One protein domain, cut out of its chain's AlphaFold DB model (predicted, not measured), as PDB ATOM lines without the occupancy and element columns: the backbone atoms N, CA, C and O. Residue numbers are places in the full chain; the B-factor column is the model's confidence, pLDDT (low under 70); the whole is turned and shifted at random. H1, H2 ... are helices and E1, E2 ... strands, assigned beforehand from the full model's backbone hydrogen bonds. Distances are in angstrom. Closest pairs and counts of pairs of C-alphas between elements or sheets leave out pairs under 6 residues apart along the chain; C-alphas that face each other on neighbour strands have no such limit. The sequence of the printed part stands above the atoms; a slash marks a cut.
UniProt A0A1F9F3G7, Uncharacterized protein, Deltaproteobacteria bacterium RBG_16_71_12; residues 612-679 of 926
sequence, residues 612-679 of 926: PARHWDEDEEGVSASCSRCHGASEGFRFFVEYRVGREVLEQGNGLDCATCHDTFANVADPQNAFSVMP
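What this domain is: This is residues 612 to 679 of the 926 residues of an uncharacterized protein of Deltaproteobacteria bacterium RBG_16_71_12 (UniProt A0A1F9F3G7). With little regular structure, the elongated shape has a small antiparallel hairpin, E1 and E2, towards one end, H2 with H1 and H3 packed on it mid-length, and residues 612 to 627 at the other. Of 68 printed residues, under half are in named elements: H1, H2, H3, E1, E2, a mixed class. The whole is loose, radius of gyration of the C-alphas 13.8 A, spans 45, 24 and 15 A.

Where its parts are: E1 is residues 662 to 665; E2 is 675 to 677, ending at C-alpha (31.443, -7.460, 19.377). H3 is 658 to 661; H2 is 633 to 643, 15.5 A from first to last C-alpha; H1 is 628 to 631, beginning at C-alpha (29.313, -26.952, 20.467).

How they stand to each other: In the hairpin, N 663 and O 676 are within hydrogen-bond range, 3.0 A. H2 touches H3, closest C-alphas Ser 634 and Thr 660, 3.9 A, and H1, closest C-alphas Phe 637 and Arg 629, 4.4 A. Every O i to N i+4 pair in H2 is within hydrogen-bond range.

The domain as a whole: The link H2 to H3, 14 residues, is long. pLDDT is under 70 at residues 619 to 621, 652 to 653 and 666 to 674.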
ATOM      1  N   PRO A 612      25.126 -26.208  32.356       86.44
ATOM      2  CA  PRO A 612      25.316 -25.848  30.950       86.44
ATOM      3  C   PRO A 612      26.769 -25.830  30.465       86.44
ATOM      4  O   PRO A 612      26.968 -25.683  29.263       86.44
ATOM      5  N   ALA A 613      27.759 -25.897  31.353       87.62
ATOM      6  CA  ALA A 613      29.177 -26.007  31.020       87.62
ATOM      7  C   ALA A 613      29.735 -27.422  31.270       87.62
ATOM      8  O   ALA A 613      30.812 -27.735  30.765       87.62
ATOM      9  N   ARG A 614      29.013 -28.262  32.027       85.94
ATOM     10  CA  ARG A 614      29.517 -29.516  32.614       85.94
ATOM     11  C   ARG A 614      28.679 -30.756  32.311       85.94
ATOM     12  O   ARG A 614      29.071 -31.855  32.674       85.94
ATOM     13  N   HIS A 615      27.587 -30.610  31.561       85.62
ATOM     14  CA  HIS A 615      26.707 -31.710  31.144       85.62
ATOM     15  C   HIS A 615      27.437 -32.933  30.548       85.62
ATOM     16  O   HIS A 615      26.958 -34.055  30.630       85.62
ATOM     17  N   TRP A 616      28.588 -32.702  29.919       83.38
ATOM     18  CA  TRP A 616      29.424 -33.688  29.227       83.38
ATOM     19  C   TRP A 616      30.622 -34.155  30.068       83.38
ATOM     20  O   TRP A 616      31.569 -34.710  29.526       83.38
ATOM     21  N   ASP A 617      30.638 -33.919  31.380       79.12
ATOM     22  CA  ASP A 617      31.689 -34.444  32.263       79.12
ATOM     23  C   ASP A 617      31.751 -35.969  32.277       79.12
ATOM     24  O   ASP A 617      32.827 -36.551  32.397       79.12
ATOM     25  N   GLU A 618      30.592 -36.611  32.142       73.12
ATOM     26  CA  GLU A 618      30.479 -38.067  32.037       73.12
ATOM     27  C   GLU A 618      30.825 -38.579  30.626       73.12
ATOM     28  O   GLU A 618      31.027 -39.780  30.438       73.12
ATOM     29  N   ASP A 619      30.923 -37.679  29.639       66.75
ATOM     30  CA  ASP A 619      31.227 -37.997  28.247       66.75
ATOM     31  C   ASP A 619      32.732 -37.804  27.976       66.75
ATOM     32  O   ASP A 619      33.241 -36.685  27.887       66.75
ATOM     33  N   GLU A 620      33.464 -38.899  27.747       62.47
ATOM     34  CA  GLU A 620      34.905 -38.859  27.415       62.47
ATOM     35  C   GLU A 620      35.221 -38.111  26.091       62.47
ATOM     36  O   GLU A 620      36.383 -37.831  25.796       62.47
ATOM     37  N   GLU A 621      34.200 -37.772  25.293       64.75
ATOM     38  CA  GLU A 621      34.295 -37.122  23.971       64.75
ATOM     39  C   GLU A 621      34.171 -35.577  24.027       64.75
ATOM     40  O   GLU A 621      34.285 -34.894  23.007       64.75
ATOM     41  N   GLY A 622      33.937 -34.984  25.204       79.44
ATOM     42  CA  GLY A 622      33.751 -33.534  25.342       79.44
ATOM     43  C   GLY A 622      32.467 -33.011  24.679       79.44
ATOM     44  O   GLY A 622      31.435 -33.681  24.635       79.44
ATOM     45  N   VAL A 623      32.484 -31.772  24.172       88.38
ATOM     46  CA  VAL A 623      31.275 -31.150  23.605       88.38
ATOM     47  C   VAL A 623      31.062 -31.601  22.162       88.38
ATOM     48  O   VAL A 623      31.773 -31.180  21.243       88.38
ATOM     49  N   SER A 624      30.010 -32.391  21.934       89.06
ATOM     50  CA  SER A 624      29.663 -32.878  20.592       89.06
ATOM     51  C   SER A 624      29.421 -31.752  19.575       89.06
ATOM     52  O   SER A 624      28.950 -30.655  19.901       89.06
ATOM     53  N   ALA A 625      29.618 -32.067  18.291       89.81
ATOM     54  CA  ALA A 625      29.370 -31.141  17.184       89.81
ATOM     55  C   ALA A 625      27.952 -30.547  17.159       89.81
ATOM     56  O   ALA A 625      27.752 -29.435  16.681       89.81
ATOM     57  N   SER A 626      26.949 -31.262  17.672       87.69
ATOM     58  CA  SER A 626      25.570 -30.759  17.689       87.69
ATOM     59  C   SER A 626      25.295 -29.732  18.799       87.69
ATOM     60  O   SER A 626      24.316 -28.990  18.702       87.69
ATOM     61  N   CYS A 627      26.149 -29.680  19.826       90.44
ATOM     62  CA  CYS A 627      25.998 -28.829  21.010       90.44
ATOM     63  C   CYS A 627      27.019 -27.680  21.035       90.44
ATOM     64  O   CYS A 627      26.755 -26.611  21.590       90.44
ATOM     65  N   SER A 628      28.170 -27.865  20.385       90.88
ATOM     66  CA  SER A 628      29.313 -26.952  20.467       90.88
ATOM     67  C   SER A 628      29.057 -25.549  19.935       90.88
ATOM     68  O   SER A 628      29.742 -24.626  20.364       90.88
ATOM     69  N   ARG A 629      28.029 -25.350  19.092       90.94
ATOM     70  CA  ARG A 629      27.561 -24.012  18.686       90.94
ATOM     71  C   ARG A 629      27.445 -23.070  19.886       90.94
ATOM     72  O   ARG A 629      27.779 -21.905  19.740       90.94
ATOM     73  N   CYS A 630      26.964 -23.566  21.025       90.75
ATOM     74  CA  CYS A 630      26.691 -22.746  22.211       90.75
ATOM     75  C   CYS A 630      27.477 -23.155  23.438       90.75
ATOM     76  O   CYS A 630      27.693 -22.345  24.328       90.75
ATOM     77  N   HIS A 631      27.922 -24.401  23.458       90.69
ATOM     78  CA  HIS A 631      28.579 -24.993  24.605       90.69
ATOM     79  C   HIS A 631      30.087 -25.188  24.395       90.69
ATOM     80  O   HIS A 631      30.811 -25.480  25.335       90.69
ATOM     81  N   GLY A 632      30.584 -24.989  23.169       88.50
ATOM     82  CA  GLY A 632      32.001 -25.129  22.818       88.50
ATOM     83  C   GLY A 632      32.805 -23.829  22.923       88.50
ATOM     84  O   GLY A 632      33.845 -23.724  22.273       88.50
ATOM     85  N   ALA A 633      32.303 -22.830  23.662       89.00
ATOM     86  CA  ALA A 633      32.891 -21.492  23.789       89.00
ATOM     87  C   ALA A 633      33.273 -20.878  22.420       89.00
ATOM     88  O   ALA A 633      32.560 -21.080  21.429       89.00
ATOM     89  N   SER A 634      34.380 -20.132  22.326       88.88
ATOM     90  CA  SER A 634      34.802 -19.513  21.062       88.88
ATOM     91  C   SER A 634      35.117 -20.526  19.963       88.88
ATOM     92  O   SER A 634      34.812 -20.265  18.800       88.88
ATOM     93  N   GLU A 635      35.674 -21.688  20.303       88.12
ATOM     94  CA  GLU A 635      36.045 -22.710  19.323       88.12
ATOM     95  C   GLU A 635      34.818 -23.256  18.582       88.12
ATOM     96  O   GLU A 635      34.805 -23.318  17.350       88.12
ATOM     97  N   GLY A 636      33.771 -23.615  19.324       90.38
ATOM     98  CA  GLY A 636      32.535 -24.143  18.753       90.38
ATOM     99  C   GLY A 636      31.663 -23.061  18.116       90.38
ATOM    100  O   GLY A 636      31.199 -23.227  16.982       90.38
ATOM    101  N   PHE A 637      31.483 -21.922  18.793       92.75
ATOM    102  CA  PHE A 637      30.642 -20.826  18.304       92.75
ATOM    103  C   PHE A 637      31.179 -20.220  17.008       92.75
ATOM    104  O   PHE A 637      30.443 -20.087  16.026       92.75
ATOM    105  N   ARG A 638      32.475 -19.885  16.962       90.25
ATOM    106  CA  ARG A 638      33.078 -19.257  15.778       90.25
ATOM    107  C   ARG A 638      33.123 -20.213  14.595       90.25
ATOM    108  O   ARG A 638      32.866 -19.795  13.468       90.25
ATOM    109  N   PHE A 639      33.371 -21.499  14.845       90.81
ATOM    110  CA  PHE A 639      33.293 -22.513  13.798       90.81
ATOM    111  C   PHE A 639      31.876 -22.607  13.217       90.81
ATOM    112  O   PHE A 639      31.712 -22.629  11.998       90.81
ATOM    113  N   PHE A 640      30.841 -22.572  14.061       92.19
ATOM    114  CA  PHE A 640      29.462 -22.521  13.580       92.19
ATOM    115  C   PHE A 640      29.167 -21.249  12.773       92.19
ATOM    116  O   PHE A 640      28.500 -21.325  11.741       92.19
ATOM    117  N   VAL A 641      29.631 -20.079  13.215       91.12
ATOM    118  CA  VAL A 641      29.421 -18.815  12.488       91.12
ATOM    119  C   VAL A 641      30.010 -18.885  11.076       91.12
ATOM    120  O   VAL A 641      29.331 -18.496  10.122       91.12
ATOM    121  N   GLU A 642      31.223 -19.423  10.945       88.50
ATOM    122  CA  GLU A 642      31.940 -19.539   9.672       88.50
ATOM    123  C   GLU A 642      31.335 -20.620   8.762       88.50
ATOM    124  O   GLU A 642      31.032 -20.372   7.594       88.50
ATOM    125  N   TYR A 643      31.108 -21.824   9.296       87.38
ATOM    126  CA  TYR A 643      30.795 -23.009   8.488       87.38
ATOM    127  C   TYR A 643      29.331 -23.448   8.536       87.38
ATOM    128  O   TYR A 643      28.926 -24.315   7.760       87.38
ATOM    129  N   ARG A 644      28.517 -22.872   9.430       84.81
ATOM    130  CA  ARG A 644      27.095 -23.219   9.660       84.81
ATOM    131  C   ARG A 644      26.845 -24.666  10.083       84.81
ATOM    132  O   ARG A 644      25.710 -25.134  10.068       84.81
ATOM    133  N   VAL A 645      27.893 -25.351  10.512       86.00
ATOM    134  CA  VAL A 645      27.864 -26.675  11.132       86.00
ATOM    135  C   VAL A 645      28.726 -26.612  12.384       86.00
ATOM    136  O   VAL A 645      29.679 -25.838  12.428       86.00
ATOM    137  N   GLY A 646      28.375 -27.368  13.420       87.50
ATOM    138  CA  GLY A 646      29.228 -27.456  14.600       87.50
ATOM    139  C   GLY A 646      30.361 -28.465  14.406       87.50
ATOM    140  O   GLY A 646      30.363 -29.256  13.458       87.50
ATOM    141  N   ARG A 647      31.326 -28.424  15.319       86.50
ATOM    142  CA  ARG A 647      32.463 -29.351  15.407       86.50
ATOM    143  C   ARG A 647      32.592 -29.894  16.817       86.50
ATOM    144  O   ARG A 647      32.146 -29.244  17.752       86.50
ATOM    145  N   GLU A 648      33.207 -31.049  16.974       89.50
ATOM    146  CA  GLU A 648      33.572 -31.536  18.300       89.50
ATOM    147  C   GLU A 648      34.598 -30.592  18.946       89.50
ATOM    148  O   GLU A 648      35.499 -30.081  18.263       89.50
ATOM    149  N   VAL A 649      34.403 -30.320  20.236       85.81
ATOM    150  CA  VAL A 649      35.275 -29.490  21.074       85.81
ATOM    151  C   VAL A 649      35.661 -30.321  22.292       85.81
ATOM    152  O   VAL A 649      34.872 -30.481  23.220       85.81
ATOM    153  N   LEU A 650      36.876 -30.866  22.250       73.38
ATOM    154  CA  LEU A 650      37.391 -31.793  23.261       73.38
ATOM    155  C   LEU A 650      37.698 -31.091  24.586       73.38
ATOM    156  O   LEU A 650      37.489 -31.643  25.661       73.38
ATOM    157  N   GLU A 651      38.208 -29.862  24.519       70.94
ATOM    158  CA  GLU A 651      38.537 -29.112  25.722       70.94
ATOM    159  C   GLU A 651      37.307 -28.340  26.213       70.94
ATOM    160  O   GLU A 651      36.891 -27.335  25.623       70.94
ATOM    161  N   GLN A 652      36.753 -28.816  27.323       69.50
ATOM    162  CA  GLN A 652      35.624 -28.206  28.013       69.50
ATOM    163  C   GLN A 652      36.067 -26.884  28.655       69.50
ATOM    164  O   GLN A 652      36.970 -26.855  29.493       69.50
ATOM    165  N   GLY A 653      35.471 -25.777  28.209       66.94
ATOM    166  CA  GLY A 653      35.794 -24.439  28.704       66.94
ATOM    167  C   GLY A 653      35.147 -24.132  30.057       66.94
ATOM    168  O   GLY A 653      34.147 -24.737  30.432       66.94
ATOM    169  N   ASN A 654      35.690 -23.133  30.753       78.50
ATOM    170  CA  ASN A 654      35.149 -22.609  32.005       78.50
ATOM    171  C   ASN A 654      33.988 -21.623  31.765       78.50
ATOM    172  O   ASN A 654      34.098 -20.429  32.049       78.50
ATOM    173  N   GLY A 655      32.922 -22.103  31.119       86.06
ATOM    174  CA  GLY A 655      31.872 -21.258  30.544       86.06
ATOM    175  C   GLY A 655      32.276 -20.630  29.200       86.06
ATOM    176  O   GLY A 655      33.125 -21.155  28.472       86.06
ATOM    177  N   LEU A 656      31.644 -19.510  28.836       87.62
ATOM    178  CA  LEU A 656      31.953 -18.777  27.604       87.62
ATOM    179  C   LEU A 656      33.167 -17.863  27.797       87.62
ATOM    180  O   LEU A 656      33.150 -16.939  28.609       87.62
ATOM    181  N   ASP A 657      34.201 -18.069  26.982       85.81
ATOM    182  CA  ASP A 657      35.346 -17.162  26.929       85.81
ATOM    183  C   ASP A 657      34.998 -15.855  26.188       85.81
ATOM    184  O   ASP A 657      34.058 -15.791  25.384       85.81
ATOM    185  N   CYS A 658      35.783 -14.800  26.418       85.56
ATOM    186  CA  CYS A 658      35.540 -13.483  25.825       85.56
ATOM    187  C   CYS A 658      35.513 -13.511  24.286       85.56
ATOM    188  O   CYS A 658      34.762 -12.750  23.669       85.56
ATOM    189  N   ALA A 659      36.321 -14.370  23.655       86.31
ATOM    190  CA  ALA A 659      36.415 -14.488  22.201       86.31
ATOM    191  C   ALA A 659      35.160 -15.116  21.584       86.31
ATOM    192  O   ALA A 659      34.930 -14.951  20.386       86.31
ATOM    193  N   THR A 660      34.296 -15.744  22.383       89.88
ATOM    194  CA  THR A 660      32.969 -16.189  21.935       89.88
ATOM    195  C   THR A 660      32.176 -15.022  21.343       89.88
ATOM    196  O   THR A 660      31.621 -15.140  20.254       89.88
ATOM    197  N   CYS A 661      32.179 -13.871  22.021       89.81
ATOM    198  CA  CYS A 661      31.359 -12.717  21.646       89.81
ATOM    199  C   CYS A 661      32.163 -11.560  21.041       89.81
ATOM    200  O   CYS A 661      31.611 -10.774  20.267       89.81
ATOM    201  N   HIS A 662      33.440 -11.426  21.398       88.25
ATOM    202  CA  HIS A 662      34.284 -10.313  20.973       88.25
ATOM    203  C   HIS A 662      35.232 -10.703  19.848       88.25
ATOM    204  O   HIS A 662      35.757 -11.810  19.861       88.25
ATOM    205  N   ASP A 663      35.469  -9.796  18.898       83.44
ATOM    206  CA  ASP A 663      36.345 -10.042  17.741       83.44
ATOM    207  C   ASP A 663      37.752  -9.459  17.937       83.44
ATOM    208  O   ASP A 663      38.753 -10.120  17.671       83.44
ATOM    209  N   THR A 664      37.842  -8.245  18.488       77.81
ATOM    210  CA  THR A 664      39.121  -7.567  18.754       77.81
ATOM    211  C   THR A 664      39.363  -7.375  20.244       77.81
ATOM    212  O   THR A 664      38.452  -6.976  20.971       77.81
ATOM    213  N   PHE A 665      40.614  -7.553  20.669       75.81
ATOM    214  CA  PHE A 665      41.081  -7.285  22.028       75.81
ATOM    215  C   PHE A 665      42.226  -6.273  21.981       75.81
ATOM    216  O   PHE A 665      43.234  -6.503  21.321       75.81
ATOM    217  N   ALA A 666      42.044  -5.139  22.658       63.03
ATOM    218  CA  ALA A 666      43.007  -4.049  22.764       63.03
ATOM    219  C   ALA A 666      43.501  -3.456  21.430       63.03
ATOM    220  O   ALA A 666      44.701  -3.387  21.150       63.03
ATOM    221  N   ASN A 667      42.573  -2.935  20.622       60.59
ATOM    222  CA  ASN A 667      42.934  -2.103  19.475       60.59
ATOM    223  C   ASN A 667      43.639  -0.807  19.929       60.59
ATOM    224  O   ASN A 667      43.004   0.205  20.219       60.59
ATOM    225  N   VAL A 668      44.974  -0.824  19.948       53.62
ATOM    226  CA  VAL A 668      45.809   0.336  20.308       53.62
ATOM    227  C   VAL A 668      45.663   1.514  19.338       53.62
ATOM    228  O   VAL A 668      45.992   2.642  19.699       53.62
ATOM    229  N   ALA A 669      45.169   1.276  18.118       53.41
ATOM    230  CA  ALA A 669      44.936   2.315  17.117       53.41
ATOM    231  C   ALA A 669      43.573   3.013  17.283       53.41
ATOM    232  O   ALA A 669      43.414   4.140  16.816       53.41
ATOM    233  N   ASP A 670      42.616   2.379  17.967       54.69
ATOM    234  CA  ASP A 670      41.316   2.957  18.310       54.69
ATOM    235  C   ASP A 670      40.897   2.550  19.737       54.69
ATOM    236  O   ASP A 670      40.122   1.605  19.922       54.69
ATOM    237  N   PRO A 671      41.377   3.278  20.765       55.03
ATOM    238  CA  PRO A 671      41.062   2.991  22.165       55.03
ATOM    239  C   PRO A 671      39.566   3.071  22.496       55.03
ATOM    240  O   PRO A 671      39.135   2.515  23.503       55.03
ATOM    241  N   GLN A 672      38.764   3.759  21.673       51.12
ATOM    242  CA  GLN A 672      37.311   3.855  21.861       51.12
ATOM    243  C   GLN A 672      36.592   2.578  21.399       51.12
ATOM    244  O   GLN A 672      35.505   2.291  21.894       51.12
ATOM    245  N   ASN A 673      37.223   1.785  20.526       59.53
ATOM    246  CA  ASN A 673      36.767   0.468  20.069       59.53
ATOM    247  C   ASN A 673      37.770  -0.640  20.430       59.53
ATOM    248  O   ASN A 673      37.924  -1.616  19.694       59.53
ATOM    249  N   ALA A 674      38.454  -0.505  21.573       63.22
ATOM    250  CA  ALA A 674      39.447  -1.476  22.032       63.22
ATOM    251  C   ALA A 674      38.882  -2.908  22.123       63.22
ATOM    252  O   ALA A 674      39.629  -3.865  21.928       63.22
ATOM    253  N   PHE A 675      37.568  -3.042  22.343       76.25
ATOM    254  CA  PHE A 675      36.834  -4.303  22.361       76.25
ATOM    255  C   PHE A 675      35.601  -4.203  21.458       76.25
ATOM    256  O   PHE A 675      34.689  -3.419  21.729       76.25
ATOM    257  N   SER A 676      35.560  -4.989  20.383       83.75
ATOM    258  CA  SER A 676      34.419  -5.042  19.457       83.75
ATOM    259  C   SER A 676      33.618  -6.322  19.667       83.75
ATOM    260  O   SER A 676      34.177  -7.339  20.067       83.75
ATOM    261  N   VAL A 677      32.305  -6.267  19.435       88.25
ATOM    262  CA  VAL A 677      31.443  -7.460  19.377       88.25
ATOM    263  C   VAL A 677      31.493  -8.001  17.954       88.25
ATOM    264  O   VAL A 677      31.498  -7.207  17.011       88.25
ATOM    265  N   MET A 678      31.503  -9.324  17.801       89.06
ATOM    266  CA  MET A 678      31.497  -9.984  16.498       89.06
ATOM    267  C   MET A 678      30.369  -9.434  15.601       89.06
ATOM    268  O   MET A 678      29.199  -9.472  15.997       89.06
ATOM    269  N   PRO A 679      30.689  -8.921  14.398       87.56
ATOM    270  CA  PRO A 679      29.697  -8.326  13.516       87.56
ATOM    271  C   PRO A 679      28.912  -9.421  12.787       87.56
ATOM    272  O   PRO A 679      29.323  -9.920  11.743       87.56
TER     273      PRO A 679